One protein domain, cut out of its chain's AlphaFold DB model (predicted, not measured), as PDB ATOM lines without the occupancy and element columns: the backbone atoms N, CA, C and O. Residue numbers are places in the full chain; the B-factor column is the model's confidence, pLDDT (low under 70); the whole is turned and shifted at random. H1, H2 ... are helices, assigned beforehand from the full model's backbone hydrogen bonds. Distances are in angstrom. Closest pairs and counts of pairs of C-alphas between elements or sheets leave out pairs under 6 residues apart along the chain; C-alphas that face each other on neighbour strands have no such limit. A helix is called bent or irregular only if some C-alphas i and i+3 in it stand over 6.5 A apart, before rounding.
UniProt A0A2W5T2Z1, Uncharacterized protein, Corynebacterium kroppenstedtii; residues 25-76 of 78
ATOM      1  N   PRO A  25      26.426 -41.988  -4.633       76.62
ATOM      2  CA  PRO A  25      25.777 -42.289  -5.901       76.62
ATOM      3  C   PRO A  25      26.493 -43.445  -6.613       76.62
ATOM      4  O   PRO A  25      26.858 -43.329  -7.775       76.62
ATOM      5  N   LEU A  26      26.712 -44.565  -5.921       82.50
ATOM      6  CA  LEU A  26      27.403 -45.752  -6.421       82.50
ATOM      7  C   LEU A  26      26.433 -46.931  -6.504       82.50
ATOM      8  O   LEU A  26      25.633 -47.159  -5.595       82.50
ATOM      9  N   ASP A  27      26.520 -47.720  -7.570       84.69
ATOM     10  CA  ASP A  27      25.806 -48.991  -7.637       84.69
ATOM     11  C   ASP A  27      26.442 -50.064  -6.725       84.69
ATOM     12  O   ASP A  27      27.486 -49.868  -6.098       84.69
ATOM     13  N   VAL A  28      25.792 -51.227  -6.607       82.00
ATOM     14  CA  VAL A  28      26.261 -52.322  -5.741       82.00
ATOM     15  C   VAL A  28      27.687 -52.801  -6.079       82.00
ATOM     16  O   VAL A  28      28.471 -52.949  -5.138       82.00
ATOM     17  N   PRO A  29      28.061 -53.084  -7.346       84.69
ATOM     18  CA  PRO A  29      29.427 -53.499  -7.660       84.69
ATOM     19  C   PRO A  29      30.464 -52.399  -7.394       84.69
ATOM     20  O   PRO A  29      31.485 -52.700  -6.778       84.69
ATOM     21  N   MET A  30      30.196 -51.136  -7.747       86.31
ATOM     22  CA  MET A  30      31.110 -50.025  -7.461       86.31
ATOM     23  C   MET A  30      31.264 -49.794  -5.957       86.31
ATOM     24  O   MET A  30      32.374 -49.576  -5.479       86.31
ATOM     25  N   THR A  31      30.179 -49.918  -5.190       85.00
ATOM     26  CA  THR A  31      30.216 -49.820  -3.723       85.00
ATOM     27  C   THR A  31      31.113 -50.896  -3.115       85.00
ATOM     28  O   THR A  31      31.878 -50.603  -2.198       85.00
ATOM     29  N   ARG A  32      31.064 -52.139  -3.621       85.62
ATOM     30  CA  ARG A  32      31.957 -53.206  -3.143       85.62
ATOM     31  C   ARG A  32      33.412 -52.952  -3.511       85.62
ATOM     32  O   ARG A  32      34.257 -53.066  -2.635       85.62
ATOM     33  N   MET A  33      33.685 -52.563  -4.756       86.06
ATOM     34  CA  MET A  33      35.041 -52.217  -5.196       86.06
ATOM     35  C   MET A  33      35.625 -51.108  -4.313       86.06
ATOM     36  O   MET A  33      36.715 -51.238  -3.774       86.06
ATOM     37  N   MET A  34      34.854 -50.045  -4.076       84.12
ATOM     38  CA  MET A  34      35.248 -48.958  -3.181       84.12
ATOM     39  C   MET A  34      35.476 -49.457  -1.752       84.12
ATOM     40  O   MET A  34      36.444 -49.059  -1.116       84.12
ATOM     41  N   ALA A  35      34.629 -50.348  -1.236       84.56
ATOM     42  CA  ALA A  35      34.806 -50.918   0.099       84.56
ATOM     43  C   ALA A  35      36.073 -51.786   0.232       84.56
ATOM     44  O   ALA A  35      36.634 -51.858   1.325       84.56
ATOM     45  N   GLU A  36      36.521 -52.426  -0.849       86.31
ATOM     46  CA  GLU A  36      37.752 -53.224  -0.899       86.31
ATOM     47  C   GLU A  36      39.006 -52.339  -1.042       86.31
ATOM     48  O   GLU A  36      40.002 -52.582  -0.362       86.31
ATOM     49  N   GLU A  37      38.933 -51.264  -1.832       85.06
ATOM     50  CA  GLU A  37      40.071 -50.380  -2.136       85.06
ATOM     51  C   GLU A  37      40.274 -49.237  -1.115       85.06
ATOM     52  O   GLU A  37      41.402 -48.924  -0.726       85.06
ATOM     53  N   LEU A  38      39.197 -48.618  -0.606       82.44
ATOM     54  CA  LEU A  38      39.271 -47.490   0.343       82.44
ATOM     55  C   LEU A  38      40.102 -47.775   1.611       82.44
ATOM     56  O   LEU A  38      40.771 -46.851   2.087       82.44
ATOM     57  N   PRO A  39      40.082 -48.985   2.209       83.12
ATOM     58  CA  PRO A  39      40.916 -49.309   3.366       83.12
ATOM     59  C   PRO A  39      42.420 -49.292   3.073       83.12
ATOM     60  O   PRO A  39      43.198 -49.040   3.995       83.12
ATOM     61  N   ILE A  40      42.814 -49.555   1.823       85.44
ATOM     62  CA  ILE A  40      44.210 -49.603   1.369       85.44
ATOM     63  C   ILE A  40      44.741 -48.185   1.130       85.44
ATOM     64  O   ILE A  40      45.912 -47.910   1.397       85.44
ATOM     65  N   LEU A  41      43.868 -47.272   0.692       84.25
ATOM     66  CA  LEU A  41      44.192 -45.857   0.540       84.25
ATOM     67  C   LEU A  41      44.588 -45.205   1.870       84.25
ATOM     68  O   LEU A  41      44.043 -45.510   2.941       84.25
ATOM     69  N   ASP A  42      45.505 -44.240   1.769       86.69
ATOM     70  CA  ASP A  42      45.891 -43.391   2.887       86.69
ATOM     71  C   ASP A  42      44.693 -42.574   3.411       86.69
ATOM     72  O   ASP A  42      43.669 -42.392   2.744       86.69
ATOM     73  N   SER A  43      44.801 -42.087   4.650       83.00
ATOM     74  CA  SER A  43      43.693 -41.398   5.315       83.00
ATOM     75  C   SER A  43      43.239 -40.132   4.579       83.00
ATOM     76  O   SER A  43      42.042 -39.852   4.568       83.00
ATOM     77  N   SER A  44      44.161 -39.390   3.953       87.25
ATOM     78  CA  SER A  44      43.840 -38.190   3.167       87.25
ATOM     79  C   SER A  44      43.106 -38.532   1.873       87.25
ATOM     80  O   SER A  44      42.068 -37.939   1.587       87.25
ATOM     81  N   SER A  45      43.591 -39.525   1.135       86.69
ATOM     82  CA  SER A  45      42.997 -40.025  -0.103       86.69
ATOM     83  C   SER A  45      41.583 -40.544   0.135       86.69
ATOM     84  O   SER A  45      40.648 -40.160  -0.564       86.69
ATOM     85  N   ARG A  46      41.378 -41.336   1.194       86.69
ATOM     86  CA  ARG A  46      40.048 -41.835   1.573       86.69
ATOM     87  C   ARG A  46      39.081 -40.707   1.915       86.69
ATOM     88  O   ARG A  46      37.914 -40.767   1.528       86.69
ATOM     89  N   GLN A  47      39.537 -39.708   2.669       86.69
ATOM     90  CA  GLN A  47      38.709 -38.551   2.998       86.69
ATOM     91  C   GLN A  47      38.316 -37.803   1.721       86.69
ATOM     92  O   GLN A  47      37.132 -37.561   1.507       86.69
ATOM     93  N   ARG A  48      39.280 -37.561   0.827       87.69
ATOM     94  CA  ARG A  48      39.041 -36.864  -0.436       87.69
ATOM     95  C   ARG A  48      38.049 -37.596  -1.339       87.69
ATOM     96  O   ARG A  48      37.140 -36.962  -1.857       87.69
ATOM     97  N   VAL A  49      38.164 -38.918  -1.473       86.50
ATOM     98  CA  VAL A  49      37.200 -39.727  -2.241       86.50
ATOM     99  C   VAL A  49      35.793 -39.622  -1.649       86.50
ATOM    100  O   VAL A  49      34.834 -39.431  -2.390       86.50
ATOM    101  N   ASN A  50      35.648 -39.688  -0.323       85.50
ATOM    102  CA  ASN A  50      34.336 -39.535   0.314       85.50
ATOM    103  C   ASN A  50      33.746 -38.134   0.124       85.50
ATOM    104  O   ASN A  50      32.542 -38.021  -0.093       85.50
ATOM    105  N   ASP A  51      34.567 -37.086   0.195       87.25
ATOM    106  CA  ASP A  51      34.124 -35.710  -0.047       87.25
ATOM    107  C   ASP A  51      33.652 -35.543  -1.500       87.25
ATOM    108  O   ASP A  51      32.542 -35.071  -1.737       87.25
ATOM    109  N   LEU A  52      34.422 -36.054  -2.467       86.88
ATOM    110  CA  LEU A  52      34.060 -36.028  -3.888       86.88
ATOM    111  C   LEU A  52      32.770 -36.802  -4.181       86.88
ATOM    112  O   LEU A  52      31.931 -36.329  -4.942       86.88
ATOM    113  N   LEU A  53      32.580 -37.972  -3.567       83.56
ATOM    114  CA  LEU A  53      31.345 -38.747  -3.724       83.56
ATOM    115  C   LEU A  53      30.138 -38.078  -3.053       83.56
ATOM    116  O   LEU A  53      29.015 -38.282  -3.503       83.56
ATOM    117  N   ARG A  54      30.350 -37.302  -1.984       83.56
ATOM    118  CA  ARG A  54      29.295 -36.523  -1.314       83.56
ATOM    119  C   ARG A  54      28.890 -35.281  -2.099       83.56
ATOM    120  O   ARG A  54      27.727 -34.902  -2.051       83.56
ATOM    121  N   GLU A  55      29.841 -34.643  -2.772       82.81
ATOM    122  CA  GLU A  55      29.613 -33.462  -3.615       82.81
ATOM    123  C   GLU A  55      29.085 -33.822  -5.013       82.81
ATOM    124  O   GLU A  55      28.654 -32.946  -5.763       82.81
ATOM    125  N   TYR A  56      29.103 -35.105  -5.378       83.38
ATOM    126  CA  TYR A  56      28.641 -35.566  -6.677       83.38
ATOM    127  C   TYR A  56      27.111 -35.500  -6.796       83.38
ATOM    128  O   TYR A  56      26.390 -36.270  -6.164       83.38
ATOM    129  N   ASP A  57      26.628 -34.625  -7.679       80.00
ATOM    130  CA  ASP A  57      25.199 -34.413  -7.983       80.00
ATOM    131  C   ASP A  57      24.783 -35.029  -9.341       80.00
ATOM    132  O   ASP A  57      23.870 -34.570 -10.026       80.00
ATOM    133  N   GLY A  58      25.527 -36.036  -9.804       78.31
ATOM    134  CA  GLY A  58      25.308 -36.698 -11.091       78.31
ATOM    135  C   GLY A  58      24.442 -37.967 -11.016       78.31
ATOM    136  O   GLY A  58      23.897 -38.313  -9.967       78.31
ATOM    137  N   PRO A  59      24.306 -38.698 -12.140       84.56
ATOM    138  CA  PRO A  59      23.587 -39.970 -12.182       84.56
ATOM    139  C   PRO A  59      24.314 -41.068 -11.394       84.56
ATOM    140  O   PRO A  59      25.506 -40.979 -11.133       84.56
ATOM    141  N   LEU A  60      23.608 -42.154 -11.074       84.06
ATOM    142  CA  LEU A  60      24.207 -43.319 -10.419       84.06
ATOM    143  C   LEU A  60      25.444 -43.814 -11.192       84.06
ATOM    144  O   LEU A  60      25.355 -44.134 -12.377       84.06
ATOM    145  N   ILE A  61      26.576 -43.899 -10.504       86.94
ATOM    146  CA  ILE A  61      27.857 -44.353 -11.037       86.94
ATOM    147  C   ILE A  61      27.836 -45.881 -11.074       86.94
ATOM    148  O   ILE A  61      27.819 -46.543 -10.034       86.94
ATOM    149  N   THR A  62      27.839 -46.434 -12.286       87.06
ATOM    150  CA  THR A  62      27.824 -47.887 -12.539       87.06
ATOM    151  C   THR A  62      29.138 -48.415 -13.113       87.06
ATOM    152  O   THR A  62      29.274 -49.605 -13.386       87.06
ATOM    153  N   SER A  63      30.102 -47.532 -13.369       86.88
ATOM    154  CA  SER A  63      31.416 -47.894 -13.890       86.88
ATOM    155  C   SER A  63      32.487 -46.926 -13.403       86.88
ATOM    156  O   SER A  63      32.196 -45.804 -12.985       86.88
ATOM    157  N   VAL A  64      33.740 -47.367 -13.493       85.50
ATOM    158  CA  VAL A  64      34.919 -46.557 -13.167       85.50
ATOM    159  C   VAL A  64      34.965 -45.279 -14.005       85.50
ATOM    160  O   VAL A  64      35.242 -44.218 -13.460       85.50
ATOM    161  N   ASP A  65      34.615 -45.343 -15.291       85.94
ATOM    162  CA  ASP A  65      34.652 -44.190 -16.206       85.94
ATOM    163  C   ASP A  65      33.699 -43.054 -15.808       85.94
ATOM    164  O   ASP A  65      33.910 -41.904 -16.189       85.94
ATOM    165  N   MET A  66      32.641 -43.370 -15.055       87.44
ATOM    166  CA  MET A  66      31.673 -42.389 -14.558       87.44
ATOM    167  C   MET A  66      32.142 -41.676 -13.286       87.44
ATOM    168  O   MET A  66      31.528 -40.683 -12.885       87.44
ATOM    169  N   LEU A  67      33.207 -42.167 -12.642       86.75
ATOM    170  CA  LEU A  67      33.788 -41.508 -11.483       86.75
ATOM    171  C   LEU A  67      34.424 -40.172 -11.899       86.75
ATOM    172  O   LEU A  67      35.072 -40.091 -12.951       86.75
ATOM    173  N   PRO A  68      34.318 -39.136 -11.046       87.94
ATOM    174  CA  PRO A  68      35.143 -37.942 -11.160       87.94
ATOM    175  C   PRO A  68      36.608 -38.300 -11.423       87.94
ATOM    176  O   PRO A  68      37.149 -39.223 -10.814       87.94
ATOM    177  N   GLU A  69      37.244 -37.564 -12.334       87.81
ATOM    178  CA  GLU A  69      38.651 -37.759 -12.718       87.81
ATOM    179  C   GLU A  69      39.572 -37.801 -11.494       87.81
ATOM    180  O   GLU A  69      40.356 -38.729 -11.347       87.81
ATOM    181  N   GLU A  70      39.343 -36.907 -10.532       87.88
ATOM    182  CA  GLU A  70      40.111 -36.856  -9.288       87.88
ATOM    183  C   GLU A  70      40.003 -38.150  -8.450       87.88
ATOM    184  O   GLU A  70      40.980 -38.568  -7.837       87.88
ATOM    185  N   ILE A  71      38.855 -38.847  -8.450       87.06
ATOM    186  CA  ILE A  71      38.734 -40.156  -7.776       87.06
ATOM    187  C   ILE A  71      39.539 -41.218  -8.529       87.06
ATOM    188  O   ILE A  71      40.209 -42.037  -7.898       87.06
ATOM    189  N   ARG A  72      39.489 -41.207  -9.866       89.44
ATOM    190  CA  ARG A  72      40.250 -42.144 -10.707       89.44
ATOM    191  C   ARG A  72      41.754 -41.952 -10.549       89.44
ATOM    192  O   ARG A  72      42.463 -42.951 -10.500       89.44
ATOM    193  N   ASP A  73      42.215 -40.714 -10.386       89.75
ATOM    194  CA  ASP A  73      43.610 -40.390 -10.076       89.75
ATOM    195  C   ASP A  73      44.030 -40.937  -8.711       89.75
ATOM    196  O   ASP A  73      45.031 -41.644  -8.604       89.75
ATOM    197  N   ILE A  74      43.244 -40.651  -7.667       89.19
ATOM    198  CA  ILE A  74      43.536 -41.094  -6.296       89.19
ATOM    199  C   ILE A  74      43.580 -42.622  -6.209       89.19
ATOM    200  O   ILE A  74      44.425 -43.189  -5.517       89.19
ATOM    201  N   MET A  75      42.665 -43.291  -6.909       85.25
ATOM    202  CA  MET A  75      42.556 -44.748  -6.925       85.25
ATOM    203  C   MET A  75      43.396 -45.415  -8.022       85.25
ATOM    204  O   MET A  75      43.417 -46.640  -8.096       85.25
ATOM    205  N   ASN A  76      44.088 -44.634  -8.857       85.31
ATOM    206  CA  ASN A  76      44.887 -45.103  -9.987       85.31
ATOM    207  C   ASN A  76      44.136 -46.105 -10.898       85.31
ATOM    208  O   ASN A  76      44.638 -47.187 -11.198       85.31
TER     209      ASN A  76
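What this domain is: This is residues 25 to 76 of the 78 residues of an uncharacterized protein of Corynebacterium kroppenstedtii (UniProt A0A2W5T2Z1). Three helices stand roughly as a triangle, with H2 and H3 side by side as a helical hairpin and H1 across a gap from both, touching neither. H1 and the longer H2 run out and back along the length of the domain, joined by a tight link at one end, while residues 56 to 68 make a long loop round the other end before H3 folds back beside H2. The printed part has 52 residues, with three named helices in the order H1, H2, H3 and no named strand; the class is all helix, with 29 residues in the helices. The whole is compact, with a radius of gyration of the C-alphas of 10.1 A, and rounded, with spans of 27 by 20 by 17 A.

Where its parts are: The printed part begins at Pro 25, with its C-alpha at (25.777, -42.289, -5.901). H1 is residues 28 to 37, from Val 28 with its C-alpha at (26.261, -52.322, -5.741) to Glu 37, and its first and last C-alphas are 14.4 A apart. H2 is residues 43 to 55, from Ser 43 to Glu 55, 18.5 A from first to last C-alpha, and is the longest helix with 13 residues. H3 is residues 69 to 74, six residues from Glu 69 to Ile 74, 8.7 A from first to last C-alpha; it ends with C-alpha 74 at (43.536, -41.094, -6.296).

How they stand to each other: H1 touches no helix. It is apart from H2, which follows it in the chain, and it is also apart from H3. H2 and H3 touch, with 4 pairs of C-alphas within 8 A. The closest C-alphas of these two helices are those of Val 49 and Ile 71, 5.8 A apart. Their lines stand at a shallow tilt of 20 degrees and they run opposite ways, as a helical hairpin. Their centres are 10.3 A apart. In H1, H2 and H3 every pair of O i and N i+4 is within hydrogen-bond range. No helix is bent or irregular.

The domain as a whole: The two C-alphas farthest apart in the domain are those of Asp 42 and Pro 59, 27.1 A apart. The C-alphas of the first and last printed residues, Pro 25 and Asn 76, are 19.7 A apart. The printed part has no cut. The link from H1 to H2, 5 residues, is tight. The link from H2 to H3 is long, with 13 residues, 56 to 68, whose C-alphas lie 7 to 14 A from the mean of all C-alphas. The mean pLDDT of the printed part is 85.3, and no printed residue is under 70.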